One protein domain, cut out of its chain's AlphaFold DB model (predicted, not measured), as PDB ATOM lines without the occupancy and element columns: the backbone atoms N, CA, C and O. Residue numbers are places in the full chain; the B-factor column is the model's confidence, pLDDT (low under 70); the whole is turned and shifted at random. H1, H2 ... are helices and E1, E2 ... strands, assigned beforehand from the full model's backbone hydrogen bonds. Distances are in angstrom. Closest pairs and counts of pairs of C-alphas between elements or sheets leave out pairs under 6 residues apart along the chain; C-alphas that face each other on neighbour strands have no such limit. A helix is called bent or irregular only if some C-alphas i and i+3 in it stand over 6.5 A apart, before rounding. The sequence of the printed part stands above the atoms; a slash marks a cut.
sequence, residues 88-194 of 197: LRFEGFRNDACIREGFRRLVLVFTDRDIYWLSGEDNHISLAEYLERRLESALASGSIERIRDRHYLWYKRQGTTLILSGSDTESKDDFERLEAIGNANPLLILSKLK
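What this domain is: This is residues 88 to 194 of the 197 residues of an uncharacterized protein of Treponema sp (UniProt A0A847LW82). What is the main picture? A strongly twisted sheet of five strands makes the core, with the long helix H2 packed slantwise on one face and the shorter helices H3 and H4 on the other; small H1 sits at one end of the long axis, and the link after H2 at the other. How is it composed? The printed part has 107 residues with four named helices and five named strands, in the order E1 H1 E2 E3 H2 E4 E5 H3 H4. The sheet is mixed, in the order E1 E5 E4 E2 E3, and the class is mixed, helices and strands. How large is it? It is compact, with a radius of gyration of the C-alphas of 13.4 A and spans of 41 by 30 by 26 A.

Where its parts are: Where are the strands? E4, residues 147 to 158, is 29.7 A long and bends by 62 degrees at residue 152; E2, residues 104 to 111, is 22.8 A long. E5 is residues 161 to 166, E3 residues 115 to 120, and E1 residues 88 to 93, beginning at C-alpha 88 (346.160, 205.713, 177.379). Where are the helices? H2, residues 124 to 140, is 23.8 A long with a kink of 39 degrees near residue 134, and is irregular: C-alphas 134 and 137 are 7.0 A apart. H3, residues 172 to 184, is 18.3 A long; H1 is residues 96 to 101, and H4, residues 186 to 192, ends at C-alpha 192 (353.504, 198.868, 170.884).

How they stand to each other: How do the strands pair? E4 is antiparallel to E2, with N 106 and O 153 2.8 A apart, and to E5, with N 154 and O 165 2.8 A apart. E2 and E3 form an antiparallel hairpin, with N 107 and O 118 2.8 A apart, while E1 and E5 are parallel, with N 91 and O 164 2.8 A apart. Where are the helices? They make three layers, helices on both faces of the sheet: H1 and H2 on one, H3 and H4 on the other. H2 is over E2 and E3 at a height over the sheet of 7.0 A, and the closest C-alphas of H3 and E1 are those of Glu 179 and Phe 90, 6.3 A apart. Which connections cross over? E1, H1, E2, with E5 and E4 between its two strands in the sheet, and E3, H2, E4, with E2 between, are split strand-helix-strand units, two strands of one sheet that are not neighbours, joined through a helix, both with right-handed crossovers. Are the helices' backbones in range? In H3 and H4 every O i to N i+4 pair is within hydrogen-bond range, against 11 of 13 in H2 and 0 of 2 in H1, where 3 of 3 O i to N i+3 pairs are.

The domain as a whole: How far does it reach? The two C-alphas farthest apart are those of Arg 100 and Ser 141, 41.0 A. Are there cuts or long links? The printed part has no cut and no long link; H2 to E4, with 6 residues between, is short, and the others are tight. How sure is the model? The mean pLDDT of the printed part is 93.7, and no printed residue is under 70.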
ATOM      1  N   LEU A  88     347.101 206.372 178.274       95.38
ATOM      2  CA  LEU A  88     346.160 205.713 177.379       95.38
ATOM      3  C   LEU A  88     344.748 206.069 177.831       95.38
ATOM      4  O   LEU A  88     344.472 206.059 179.031       95.38
ATOM      5  N   ARG A  89     343.878 206.407 176.884       96.81
ATOM      6  CA  ARG A  89     342.467 206.681 177.139       96.81
ATOM      7  C   ARG A  89     341.613 206.014 176.072       96.81
ATOM      8  O   ARG A  89     341.939 206.106 174.892       96.81
ATOM      9  N   PHE A  90     340.510 205.421 176.502       97.81
ATOM     10  CA  PHE A  90     339.455 204.931 175.628       97.81
ATOM     11  C   PHE A  90     338.287 205.920 175.640       97.81
ATOM     12  O   PHE A  90     337.925 206.449 176.690       97.81
ATOM     13  N   GLU A  91     337.745 206.235 174.467       96.75
ATOM     14  CA  GLU A  91     336.633 207.172 174.299       96.75
ATOM     15  C   GLU A  91     335.608 206.615 173.313       96.75
ATOM     16  O   GLU A  91     335.732 206.869 172.119       96.75
ATOM     17  N   GLY A  92     334.582 205.918 173.808       96.75
ATOM     18  CA  GLY A  92     333.364 205.558 173.069       96.75
ATOM     19  C   GLY A  92     333.547 205.163 171.596       96.75
ATOM     20  O   GLY A  92     334.545 204.562 171.203       96.75
ATOM     21  N   PHE A  93     332.556 205.519 170.779       97.94
ATOM     22  CA  PHE A  93     332.527 205.239 169.344       97.94
ATOM     23  C   PHE A  93     332.552 206.533 168.541       97.94
ATOM     24  O   PHE A  93     332.000 207.555 168.962       97.94
ATOM     25  N   ARG A  94     333.197 206.490 167.377       97.50
ATOM     26  CA  ARG A  94     333.290 207.613 166.444       97.50
ATOM     27  C   ARG A  94     333.068 207.131 165.014       97.50
ATOM     28  O   ARG A  94     333.441 206.018 164.654       97.50
ATOM     29  N   ASN A  95     332.538 208.030 164.193       95.06
ATOM     30  CA  ASN A  95     332.408 207.854 162.749       95.06
ATOM     31  C   ASN A  95     333.414 208.745 161.999       95.06
ATOM     32  O   ASN A  95     334.165 209.513 162.607       95.06
ATOM     33  N   ASP A  96     333.387 208.694 160.670       94.94
ATOM     34  CA  ASP A  96     334.293 209.438 159.782       94.94
ATOM     35  C   ASP A  96     334.348 210.958 160.029       94.94
ATOM     36  O   ASP A  96     335.343 211.607 159.692       94.94
ATOM     37  N   ALA A  97     333.333 211.560 160.661       94.94
ATOM     38  CA  ALA A  97     333.354 212.988 160.970       94.94
ATOM     39  C   ALA A  97     334.517 213.379 161.904       94.94
ATOM     40  O   ALA A  97     334.981 214.523 161.833       94.94
ATOM     41  N   CYS A  98     335.019 212.441 162.722       96.00
ATOM     42  CA  CYS A  98     336.112 212.677 163.669       96.00
ATOM     43  C   CYS A  98     337.476 212.918 162.997       96.00
ATOM     44  O   CYS A  98     338.387 213.447 163.638       96.00
ATOM     45  N   ILE A  99     337.613 212.636 161.696       95.75
ATOM     46  CA  ILE A  99     338.811 212.989 160.920       95.75
ATOM     47  C   ILE A  99     339.078 214.497 161.005       95.75
ATOM     48  O   ILE A  99     340.214 214.926 161.203       95.75
ATOM     49  N   ARG A 100     338.020 215.321 160.954       95.31
ATOM     50  CA  ARG A 100     338.132 216.787 161.089       95.31
ATOM     51  C   ARG A 100     338.608 217.226 162.474       95.31
ATOM     52  O   ARG A 100     339.147 218.317 162.619       95.31
ATOM     53  N   GLU A 101     338.441 216.374 163.480       94.50
ATOM     54  CA  GLU A 101     338.951 216.580 164.838       94.50
ATOM     55  C   GLU A 101     340.398 216.079 164.996       94.50
ATOM     56  O   GLU A 101     340.958 216.155 166.094       94.50
ATOM     57  N   GLY A 102     341.019 215.574 163.926       94.94
ATOM     58  CA  GLY A 102     342.392 215.074 163.907       94.94
ATOM     59  C   GLY A 102     342.538 213.604 164.295       94.94
ATOM     60  O   GLY A 102     343.651 213.184 164.615       94.94
ATOM     61  N   PHE A 103     341.449 212.829 164.302       97.25
ATOM     62  CA  PHE A 103     341.537 211.375 164.426       97.25
ATOM     63  C   PHE A 103     341.996 210.735 163.116       97.25
ATOM     64  O   PHE A 103     341.736 211.239 162.024       97.25
ATOM     65  N   ARG A 104     342.665 209.594 163.240       97.38
ATOM     66  CA  ARG A 104     343.143 208.764 162.132       97.38
ATOM     67  C   ARG A 104     342.690 207.326 162.338       97.38
ATOM     68  O   ARG A 104     342.462 206.908 163.474       97.38
ATOM     69  N   ARG A 105     342.569 206.563 161.253       97.62
ATOM     70  CA  ARG A 105     342.169 205.152 161.327       97.62
ATOM     71  C   ARG A 105     343.330 204.289 161.801       97.62
ATOM     72  O   ARG A 105     344.490 204.548 161.475       97.62
ATOM     73  N   LEU A 106     342.997 203.264 162.568       98.25
ATOM     74  CA  LEU A 106     343.916 202.288 163.131       98.25
ATOM     75  C   LEU A 106     343.235 200.926 163.143       98.25
ATOM     76  O   LEU A 106     342.093 200.804 163.572       98.25
ATOM     77  N   VAL A 107     343.954 199.899 162.722       98.12
ATOM     78  CA  VAL A 107     343.589 198.507 162.967       98.12
ATOM     79  C   VAL A 107     344.620 197.913 163.907       98.12
ATOM     80  O   VAL A 107     345.822 198.062 163.671       98.12
ATOM     81  N   LEU A 108     344.150 197.259 164.967       97.38
ATOM     82  CA  LEU A 108     344.970 196.469 165.880       97.38
ATOM     83  C   LEU A 108     344.653 194.989 165.702       97.38
ATOM     84  O   LEU A 108     343.495 194.606 165.569       97.38
ATOM     85  N   VAL A 109     345.684 194.157 165.761       95.88
ATOM     86  CA  VAL A 109     345.586 192.700 165.754       95.88
ATOM     87  C   VAL A 109     346.329 192.179 166.974       95.88
ATOM     88  O   VAL A 109     347.542 192.360 167.094       95.88
ATOM     89  N   PHE A 110     345.601 191.524 167.873       93.88
ATOM     90  CA  PHE A 110     346.183 190.790 168.988       93.88
ATOM     91  C   PHE A 110     346.495 189.368 168.544       93.88
ATOM     92  O   PHE A 110     345.683 188.703 167.903       93.88
ATOM     93  N   THR A 111     347.671 188.886 168.916       91.44
ATOM     94  CA  THR A 111     348.084 187.494 168.735       91.44
ATOM     95  C   THR A 111     348.382 186.873 170.091       91.44
ATOM     96  O   THR A 111     348.316 187.544 171.120       91.44
ATOM     97  N   ASP A 112     348.752 185.596 170.108       83.62
ATOM     98  CA  ASP A 112     349.169 184.916 171.340       83.62
ATOM     99  C   ASP A 112     350.376 185.556 172.041       83.62
ATOM    100  O   ASP A 112     350.559 185.372 173.243       83.62
ATOM    101  N   ARG A 113     351.212 186.292 171.301       82.44
ATOM    102  CA  ARG A 113     352.501 186.788 171.805       82.44
ATOM    103  C   ARG A 113     352.683 188.293 171.672       82.44
ATOM    104  O   ARG A 113     353.462 188.868 172.428       82.44
ATOM    105  N   ASP A 114     352.014 188.925 170.712       89.81
ATOM    106  CA  ASP A 114     352.248 190.331 170.395       89.81
ATOM    107  C   ASP A 114     351.015 191.056 169.820       89.81
ATOM    108  O   ASP A 114     350.024 190.433 169.431       89.81
ATOM    109  N   ILE A 115     351.107 192.384 169.753       93.19
ATOM    110  CA  ILE A 115     350.151 193.300 169.137       93.19
ATOM    111  C   ILE A 115     350.769 193.860 167.858       93.19
ATOM    112  O   ILE A 115     351.829 194.493 167.883       93.19
ATOM    113  N   TYR A 116     350.057 193.693 166.751       94.75
ATOM    114  CA  TYR A 116     350.382 194.275 165.456       94.75
ATOM    115  C   TYR A 116     349.374 195.359 165.114       94.75
ATOM    116  O   TYR A 116     348.234 195.330 165.576       94.75
ATOM    117  N   TRP A 117     349.787 196.336 164.312       97.00
ATOM    118  CA  TRP A 117     348.908 197.438 163.962       97.00
ATOM    119  C   TRP A 117     349.215 198.040 162.598       97.00
ATOM    120  O   TRP A 117     350.335 197.948 162.087       97.00
ATOM    121  N   LEU A 118     348.203 198.693 162.029       97.31
ATOM    122  CA  LEU A 118     348.323 199.510 160.831       97.31
ATOM    123  C   LEU A 118     347.429 200.743 160.951       97.31
ATOM    124  O   LEU A 118     346.259 200.627 161.297       97.31
ATOM    125  N   SER A 119     347.975 201.916 160.648       97.19
ATOM    126  CA  SER A 119     347.217 203.163 160.545       97.19
ATOM    127  C   SER A 119     347.336 203.739 159.143       97.19
ATOM    128  O   SER A 119     348.413 203.654 158.547       97.19
ATOM    129  N   GLY A 120     346.289 204.391 158.651       94.44
ATOM    130  CA  GLY A 120     346.299 205.002 157.326       94.44
ATOM    131  C   GLY A 120     345.014 205.755 157.012       94.44
ATOM    132  O   GLY A 120     344.162 205.940 157.879       94.44
ATOM    133  N   GLU A 121     344.908 206.193 155.761       93.75
ATOM    134  CA  GLU A 121     343.747 206.937 155.258       93.75
ATOM    135  C   GLU A 121     342.666 206.011 154.678       93.75
ATOM    136  O   GLU A 121     341.492 206.384 154.663       93.75
ATOM    137  N   ASP A 122     343.036 204.794 154.260       95.19
ATOM    138  CA  ASP A 122     342.096 203.775 153.784       95.19
ATOM    139  C   ASP A 122     341.078 203.393 154.862       95.19
ATOM    140  O   ASP A 122     341.328 203.534 156.059       95.19
ATOM    141  N   ASN A 123     339.925 202.867 154.442       96.06
ATOM    142  CA  ASN A 123     338.916 202.387 155.382       96.06
ATOM    143  C   ASN A 123     339.453 201.229 156.255       96.06
ATOM    144  O   ASN A 123     340.406 200.530 155.902       96.06
ATOM    145  N   HIS A 124     338.810 201.014 157.403       97.31
ATOM    146  CA  HIS A 124     339.217 200.020 158.399       97.31
ATOM    147  C   HIS A 124     339.309 198.587 157.860       97.31
ATOM    148  O   HIS A 124     340.216 197.859 158.255       97.31
ATOM    149  N   ILE A 125     338.421 198.198 156.944       96.44
ATOM    150  CA  ILE A 125     338.406 196.852 156.353       96.44
ATOM    151  C   ILE A 125     339.648 196.663 155.479       96.44
ATOM    152  O   ILE A 125     340.401 195.711 155.667       96.44
ATOM    153  N   SER A 126     339.927 197.611 154.583       97.44
ATOM    154  CA  SER A 126     341.106 197.566 153.716       97.44
ATOM    155  C   SER A 126     342.406 197.572 154.526       97.44
ATOM    156  O   SER A 126     343.308 196.783 154.248       97.44
ATOM    157  N   LEU A 127     342.495 198.402 155.573       97.44
ATOM    158  CA  LEU A 127     343.644 198.394 156.485       97.44
ATOM    159  C   LEU A 127     343.825 197.033 157.172       97.44
ATOM    160  O   LEU A 127     344.958 196.566 157.300       97.44
ATOM    161  N   ALA A 128     342.736 196.386 157.589       96.62
ATOM    162  CA  ALA A 128     342.806 195.067 158.203       96.62
ATOM    163  C   ALA A 128     343.317 194.016 157.221       96.62
ATOM    164  O   ALA A 128     344.262 193.306 157.549       96.62
ATOM    165  N   GLU A 129     342.802 193.984 155.992       95.69
ATOM    166  CA  GLU A 129     343.296 193.067 154.960       95.69
ATOM    167  C   GLU A 129     344.787 193.277 154.661       95.69
ATOM    168  O   GLU A 129     345.543 192.319 154.506       95.69
ATOM    169  N   TYR A 130     345.247 194.530 154.575       96.38
ATOM    170  CA  TYR A 130     346.672 194.812 154.388       96.38
ATOM    171  C   TYR A 130     347.513 194.338 155.569       96.38
ATOM    172  O   TYR A 130     348.600 193.796 155.364       96.38
ATOM    173  N   LEU A 131     347.034 194.550 156.794       95.31
ATOM    174  CA  LEU A 131     347.729 194.093 157.987       95.31
ATOM    175  C   LEU A 131     347.797 192.563 158.025       95.31
ATOM    176  O   LEU A 131     348.873 192.022 158.251       95.31
ATOM    177  N   GLU A 132     346.702 191.869 157.732       92.19
ATOM    178  CA  GLU A 132     346.665 190.407 157.688       92.19
ATOM    179  C   GLU A 132     347.592 189.837 156.622       92.19
ATOM    180  O   GLU A 132     348.418 188.985 156.946       92.19
ATOM    181  N   ARG A 133     347.564 190.380 155.397       92.62
ATOM    182  CA  ARG A 133     348.494 189.987 154.325       92.62
ATOM    183  C   ARG A 133     349.958 190.125 154.745       92.62
ATOM    184  O   ARG A 133     350.796 189.299 154.397       92.62
ATOM    185  N   ARG A 134     350.292 191.148 155.540       91.56
ATOM    186  CA  ARG A 134     351.650 191.314 156.089       91.56
ATOM    187  C   ARG A 134     352.000 190.270 157.151       91.56
ATOM    188  O   ARG A 134     353.182 189.997 157.347       91.56
ATOM    189  N   LEU A 135     351.006 189.718 157.841       91.69
ATOM    190  CA  LEU A 135     351.179 188.696 158.872       91.69
ATOM    191  C   LEU A 135     351.111 187.268 158.313       91.69
ATOM    192  O   LEU A 135     351.582 186.355 158.985       91.69
ATOM    193  N   GLU A 136     350.602 187.060 157.096       89.56
ATOM    194  CA  GLU A 136     350.450 185.734 156.475       89.56
ATOM    195  C   GLU A 136     351.735 184.906 156.502       89.56
ATOM    196  O   GLU A 136     351.717 183.757 156.934       89.56
ATOM    197  N   SER A 137     352.876 185.484 156.111       83.81
ATOM    198  CA  SER A 137     354.156 184.762 156.126       83.81
ATOM    199  C   SER A 137     354.583 184.363 157.547       83.81
ATOM    200  O   SER A 137     355.118 183.272 157.768       83.81
ATOM    201  N   ALA A 138     354.300 185.215 158.533       83.50
ATOM    202  CA  ALA A 138     354.606 184.957 159.934       83.50
ATOM    203  C   ALA A 138     353.686 183.877 160.539       83.50
ATOM    204  O   ALA A 138     354.152 183.043 161.318       83.50
ATOM    205  N   LEU A 139     352.413 183.856 160.137       84.69
ATOM    206  CA  LEU A 139     351.443 182.817 160.491       84.69
ATOM    207  C   LEU A 139     351.804 181.475 159.837       84.69
ATOM    208  O   LEU A 139     351.878 180.454 160.514       84.69
ATOM    209  N   ALA A 140     352.107 181.477 158.538       86.00
ATOM    210  CA  ALA A 140     352.438 180.272 157.778       86.00
ATOM    211  C   ALA A 140     353.736 179.598 158.256       86.00
ATOM    212  O   ALA A 140     353.848 178.376 158.229       86.00
ATOM    213  N   SER A 141     354.710 180.387 158.718       85.94
ATOM    214  CA  SER A 141     355.965 179.881 159.297       85.94
ATOM    215  C   SER A 141     355.844 179.444 160.762       85.94
ATOM    216  O   SER A 141     356.818 178.949 161.327       85.94
ATOM    217  N   GLY A 142     354.684 179.643 161.402       81.12
ATOM    218  CA  GLY A 142     354.472 179.338 162.820       81.12
ATOM    219  C   GLY A 142     355.167 180.301 163.789       81.12
ATOM    220  O   GLY A 142     355.212 180.043 164.990       81.12
ATOM    221  N   SER A 143     355.711 181.422 163.299       80.62
ATOM    222  CA  SER A 143     356.288 182.466 164.160       80.62
ATOM    223  C   SER A 143     355.215 183.219 164.961       80.62
ATOM    224  O   SER A 143     355.473 183.670 166.080       80.62
ATOM    225  N   ILE A 144     353.998 183.288 164.414       83.12
ATOM    226  CA  ILE A 144     352.771 183.707 165.091       83.12
ATOM    227  C   ILE A 144     351.829 182.506 165.088       83.12
ATOM    228  O   ILE A 144     351.532 181.963 164.030       83.12
ATOM    229  N   GLU A 145     351.350 182.099 166.262       75.62
ATOM    230  CA  GLU A 145     350.486 180.917 166.382       75.62
ATOM    231  C   GLU A 145     349.074 181.176 165.843       75.62
ATOM    232  O   GLU A 145     348.534 180.358 165.102       75.62
ATOM    233  N   ARG A 146     348.473 182.319 166.197       86.00
ATOM    234  CA  ARG A 146     347.168 182.758 165.680       86.00
ATOM    235  C   ARG A 146     346.864 184.212 166.017       86.00
ATOM    236  O   ARG A 146     347.401 184.782 166.970       86.00
ATOM    237  N   ILE A 147     345.921 184.762 165.260       90.06
ATOM    238  CA  ILE A 147     345.203 185.991 165.597       90.06
ATOM    239  C   ILE A 147     344.127 185.656 166.638       90.06
ATOM    240  O   ILE A 147     343.403 184.670 166.495       90.06
ATOM    241  N   ARG A 148     344.054 186.460 167.698       91.19
ATOM    242  CA  ARG A 148     343.105 186.322 168.809       91.19
ATOM    243  C   ARG A 148     341.937 187.273 168.685       91.19
ATOM    244  O   ARG A 148     340.800 186.826 168.694       91.19
ATOM    245  N   ASP A 149     342.249 188.549 168.527       92.62
ATOM    246  CA  ASP A 149     341.271 189.619 168.412       92.62
ATOM    247  C   ASP A 149     341.740 190.621 167.355       92.62
ATOM    248  O   ASP A 149     342.936 190.746 167.057       92.62
ATOM    249  N   ARG A 150     340.770 191.337 166.792       95.69
ATOM    250  CA  ARG A 150     340.974 192.434 165.848       95.69
ATOM    251  C   ARG A 150     340.148 193.608 166.321       95.69
ATOM    252  O   ARG A 150     339.005 193.404 166.710       95.69
ATOM    253  N   HIS A 151     340.718 194.801 166.240       98.12
ATOM    254  CA  HIS A 151     340.021 196.020 166.621       98.12
ATOM    255  C   HIS A 151     340.141 197.076 165.535       98.12
ATOM    256  O   HIS A 151     341.243 197.372 165.061       98.12
ATOM    257  N   TYR A 152     339.006 197.668 165.183       98.31
ATOM    258  CA  TYR A 152     338.871 198.730 164.198       98.31
ATOM    259  C   TYR A 152     338.649 200.054 164.921       98.31
ATOM    260  O   TYR A 152     337.602 200.322 165.497       98.31
ATOM    261  N   LEU A 153     339.666 200.903 164.933       98.50
ATOM    262  CA  LEU A 153     339.718 202.030 165.850       98.50
ATOM    263  C   LEU A 153     339.966 203.344 165.126       98.50
ATOM    264  O   LEU A 153     340.575 203.420 164.057       98.50
ATOM    265  N   TRP A 154     339.546 204.410 165.779       98.31
ATOM    266  CA  TRP A 154     340.080 205.740 165.585       98.31
ATOM    267  C   TRP A 154     341.118 206.013 166.659       98.31
ATOM    268  O   TRP A 154     340.926 205.661 167.822       98.31
ATOM    269  N   TYR A 155     342.204 206.681 166.289       98.19
ATOM    270  CA  TYR A 155     343.194 207.137 167.249       98.19
ATOM    271  C   TYR A 155     343.504 208.620 167.083       98.19
ATOM    272  O   TYR A 155     343.444 209.168 165.982       98.19
ATOM    273  N   LYS A 156     343.875 209.261 168.190       96.56
ATOM    274  CA  LYS A 156     344.380 210.635 168.214       96.56
ATOM    275  C   LYS A 156     345.439 210.776 169.296       96.56
ATOM    276  O   LYS A 156     345.244 210.328 170.426       96.56
ATOM    277  N   ARG A 157     346.553 211.436 168.976       95.31
ATOM    278  CA  ARG A 157     347.507 211.888 169.993       95.31
ATOM    279  C   ARG A 157     347.213 213.325 170.400       95.31
ATOM    280  O   ARG A 157     347.148 214.222 169.566       95.31
ATOM    281  N   GLN A 158     347.061 213.541 171.704       93.81
ATOM    282  CA  GLN A 158     346.898 214.861 172.305       93.81
ATOM    283  C   GLN A 158     347.934 215.034 173.419       93.81
ATOM    284  O   GLN A 158     347.791 214.504 174.524       93.81
ATOM    285  N   GLY A 159     349.017 215.751 173.111       91.56
ATOM    286  CA  GLY A 159     350.178 215.832 173.997       91.56
ATOM    287  C   GLY A 159     350.761 214.440 174.250       91.56
ATOM    288  O   GLY A 159     351.125 213.732 173.314       91.56
ATOM    289  N   THR A 160     350.823 214.024 175.515       90.44
ATOM    290  CA  THR A 160     351.299 212.686 175.899       90.44
ATOM    291  C   THR A 160     350.187 211.635 175.990       90.44
ATOM    292  O   THR A 160     350.459 210.489 176.349       90.44
ATOM    293  N   THR A 161     348.945 211.989 175.660       94.62
ATOM    294  CA  THR A 161     347.806 211.065 175.716       94.62
ATOM    295  C   THR A 161     347.552 210.448 174.347       94.62
ATOM    296  O   THR A 161     347.410 211.166 173.356       94.62
ATOM    297  N   LEU A 162     347.491 209.119 174.296       97.19
ATOM    298  CA  LEU A 162     346.946 208.359 173.179       97.19
ATOM    299  C   LEU A 162     345.473 208.070 173.474       97.19
ATOM    300  O   LEU A 162     345.161 207.410 174.465       97.19
ATOM    301  N   ILE A 163     344.595 208.583 172.620       97.94
ATOM    302  CA  ILE A 163     343.151 208.366 172.682       97.94
ATOM    303  C   ILE A 163     342.795 207.316 171.634       97.94
ATOM    304  O   ILE A 163     343.192 207.469 170.477       97.94
ATOM    305  N   LEU A 164     342.063 206.280 172.041       98.44
ATOM    306  CA  LEU A 164     341.502 205.241 171.179       98.44
ATOM    307  C   LEU A 164     339.970 205.266 171.270       98.44
ATOM    308  O   LEU A 164     339.414 205.314 172.362       98.44
ATOM    309  N   SER A 165     339.294 205.202 170.130       98.44
ATOM    310  CA  SER A 165     337.830 205.144 170.026       98.44
ATOM    311  C   SER A 165     337.432 204.017 169.081       98.44
ATOM    312  O   SER A 165     338.128 203.789 168.094       98.44
ATOM    313  N   GLY A 166     336.320 203.332 169.343       98.25
ATOM    314  CA  GLY A 166     335.764 202.337 168.425       98.25
ATOM    315  C   GLY A 166     335.294 202.987 167.121       98.25
ATOM    316  O   GLY A 166     334.822 204.128 167.132       98.25
ATOM    317  N   SER A 167     335.453 202.296 165.993       97.69
ATOM    318  CA  SER A 167     334.850 202.702 164.719       97.69
ATOM    319  C   SER A 167     333.461 202.087 164.531       97.69
ATOM    320  O   SER A 167     333.043 201.236 165.307       97.69
ATOM    321  N   ASP A 168     332.760 202.464 163.461       95.25
ATOM    322  CA  ASP A 168     331.474 201.850 163.098       95.25
ATOM    323  C   ASP A 168     331.605 200.363 162.691       95.25
ATOM    324  O   ASP A 168     330.613 199.642 162.631       95.25
ATOM    325  N   THR A 169     332.823 199.896 162.386       95.31
ATOM    326  CA  THR A 169     333.127 198.479 162.095       95.31
ATOM    327  C   THR A 169     333.426 197.680 163.365       95.31
ATOM    328  O   THR A 169     333.396 196.451 163.343       95.31
ATOM    329  N   GLU A 170     333.721 198.360 164.471       97.56
ATOM    330  CA  GLU A 170     334.026 197.734 165.751       97.56
ATOM    331  C   GLU A 170     332.743 197.356 166.481       97.56
ATOM    332  O   GLU A 170     331.832 198.172 166.637       97.56
ATOM    333  N   SER A 171     332.670 196.119 166.973       97.25
ATOM    334  CA  SER A 171     331.554 195.731 167.828       97.25
ATOM    335  C   SER A 171     331.726 196.308 169.234       97.25
ATOM    336  O   SER A 171     332.838 196.517 169.725       97.25
ATOM    337  N   LYS A 172     330.602 196.543 169.918       97.31
ATOM    338  CA  LYS A 172     330.613 197.036 171.300       97.31
ATOM    339  C   LYS A 172     331.411 196.122 172.232       97.31
ATOM    340  O   LYS A 172     332.263 196.602 172.972       97.31
ATOM    341  N   ASP A 173     331.160 194.822 172.143       97.44
ATOM    342  CA  ASP A 173     331.790 193.830 173.009       97.44
ATOM    343  C   ASP A 173     333.300 193.731 172.750       97.44
ATOM    344  O   ASP A 173     334.071 193.520 173.685       97.44
ATOM    345  N   ASP A 174     333.748 193.883 171.501       96.75
ATOM    346  CA  ASP A 174     335.179 193.873 171.166       96.75
ATOM    347  C   ASP A 174     335.882 195.110 171.731       96.75
ATOM    348  O   ASP A 174     336.935 194.987 172.367       96.75
ATOM    349  N   PHE A 175     335.259 196.285 171.601       98.06
ATOM    350  CA  PHE A 175     335.802 197.523 172.150       98.06
ATOM    351  C   PHE A 175     335.888 197.491 173.681       98.06
ATOM    352  O   PHE A 175     336.911 197.877 174.247       98.06
ATOM    353  N   GLU A 176     334.857 196.984 174.362       97.31
ATOM    354  CA  GLU A 176     334.854 196.851 175.825       97.31
ATOM    355  C   GLU A 176     335.936 195.873 176.312       97.31
ATOM    356  O   GLU A 176     336.612 196.138 177.313       97.31
ATOM    357  N   ARG A 177     336.176 194.770 175.584       95.69
ATOM    358  CA  ARG A 177     337.291 193.858 175.890       95.69
ATOM    359  C   ARG A 177     338.645 194.538 175.711       95.69
ATOM    360  O   ARG A 177     339.509 194.398 176.581       95.69
ATOM    361  N   LEU A 178     338.832 195.295 174.630       96.75
ATOM    362  CA  LEU A 178     340.056 196.064 174.407       96.75
ATOM    363  C   LEU A 178     340.290 197.086 175.522       96.75
ATOM    364  O   LEU A 178     341.407 197.193 176.035       96.75
ATOM    365  N   GLU A 179     339.251 197.825 175.902       97.06
ATOM    366  CA  GLU A 179     339.310 198.807 176.979       97.06
ATOM    367  C   GLU A 179     339.700 198.141 178.305       97.06
ATOM    368  O   GLU A 179     340.598 198.625 178.999       97.06
ATOM    369  N   ALA A 180     339.107 196.990 178.635       94.88
ATOM    370  CA  ALA A 180     339.467 196.229 179.828       94.88
ATOM    371  C   ALA A 180     340.946 195.794 179.816       94.88
ATOM    372  O   ALA A 180     341.650 195.969 180.815       94.88
ATOM    373  N   ILE A 181     341.447 195.288 178.682       92.62
ATOM    374  CA  ILE A 181     342.861 194.911 178.508       92.62
ATOM    375  C   ILE A 181     343.772 196.132 178.682       92.62
ATOM    376  O   ILE A 181     344.763 196.076 179.415       92.62
ATOM    377  N   GLY A 182     343.438 197.246 178.028       92.56
ATOM    378  CA  GLY A 182     344.224 198.472 178.068       92.56
ATOM    379  C   GLY A 182     344.222 199.152 179.435       92.56
ATOM    380  O   GLY A 182     345.249 199.683 179.841       92.56
ATOM    381  N   ASN A 183     343.119 199.092 180.178       91.06
ATOM    382  CA  ASN A 183     343.046 199.616 181.540       91.06
ATOM    383  C   ASN A 183     343.805 198.726 182.537       91.06
ATOM    384  O   ASN A 183     344.456 199.241 183.445       91.06
ATOM    385  N   ALA A 184     343.784 197.404 182.345       87.94
ATOM    386  CA  ALA A 184     344.535 196.467 183.180       87.94
ATOM    387  C   ALA A 184     346.050 196.496 182.910       87.94
ATOM    388  O   ALA A 184     346.847 196.226 183.812       87.94
ATOM    389  N   ASN A 185     346.466 196.786 181.672       86.62
ATOM    390  CA  ASN A 185     347.874 196.883 181.289       86.62
ATOM    391  C   ASN A 185     348.109 197.964 180.214       86.62
ATOM    392  O   ASN A 185     348.372 197.650 179.048       86.62
ATOM    393  N   PRO A 186     348.079 199.254 180.590       90.62
ATOM    394  CA  PRO A 186     348.202 200.347 179.624       90.62
ATOM    395  C   PRO A 186     349.583 200.399 178.971       90.62
ATOM    396  O   PRO A 186     349.717 200.826 177.823       90.62
ATOM    397  N   LEU A 187     350.624 199.943 179.676       90.25
ATOM    398  CA  LEU A 187     351.993 199.948 179.164       90.25
ATOM    399  C   LEU A 187     352.183 198.977 177.998       90.25
ATOM    400  O   LEU A 187     352.954 199.287 177.092       90.25
ATOM    401  N   LEU A 188     351.461 197.851 177.978       89.88
ATOM    402  CA  LEU A 188     351.483 196.922 176.850       89.88
ATOM    403  C   LEU A 188     351.096 197.646 175.554       89.88
ATOM    404  O   LEU A 188     351.882 197.676 174.608       89.88
ATOM    405  N   ILE A 189     349.938 198.309 175.547       93.38
ATOM    406  CA  ILE A 189     349.434 199.022 174.367       93.38
ATOM    407  C   ILE A 189     350.323 200.229 174.040       93.38
ATOM    408  O   ILE A 189     350.741 200.398 172.894       93.38
ATOM    409  N   LEU A 190     350.682 201.043 175.038       93.94
ATOM    410  CA  LEU A 190     351.521 202.226 174.823       93.94
ATOM    411  C   LEU A 190     352.897 201.871 174.250       93.94
ATOM    412  O   LEU A 190     353.379 202.567 173.359       93.94
ATOM    413  N   SER A 191     353.512 200.774 174.706       91.69
ATOM    414  CA  SER A 191     354.817 200.331 174.206       91.69
ATOM    415  C   SER A 191     354.779 199.962 172.720       91.69
ATOM    416  O   SER A 191     355.707 200.301 171.980       91.69
ATOM    417  N   LYS A 192     353.691 199.325 172.269       92.81
ATOM    418  CA  LYS A 192     353.504 198.868 170.884       92.81
ATOM    419  C   LYS A 192     353.073 199.991 169.951       92.81
ATOM    420  O   LYS A 192     353.472 200.014 168.788       92.81
ATOM    421  N   LEU A 193     352.334 200.965 170.478       94.12
ATOM    422  CA  LEU A 193     351.794 202.100 169.729       94.12
ATOM    423  C   LEU A 193     352.617 203.386 169.869       94.12
ATOM    424  O   LEU A 193     352.190 204.457 169.427       94.12
ATOM    425  N   LYS A 194     353.815 203.320 170.462       88.31
ATOM    426  CA  LYS A 194     354.643 204.503 170.751       88.31
ATOM    427  C   LYS A 194     355.031 205.327 169.521       88.31
ATOM    428  O   LYS A 194     355.300 206.514 169.668       88.31
TER     429      LYS A 194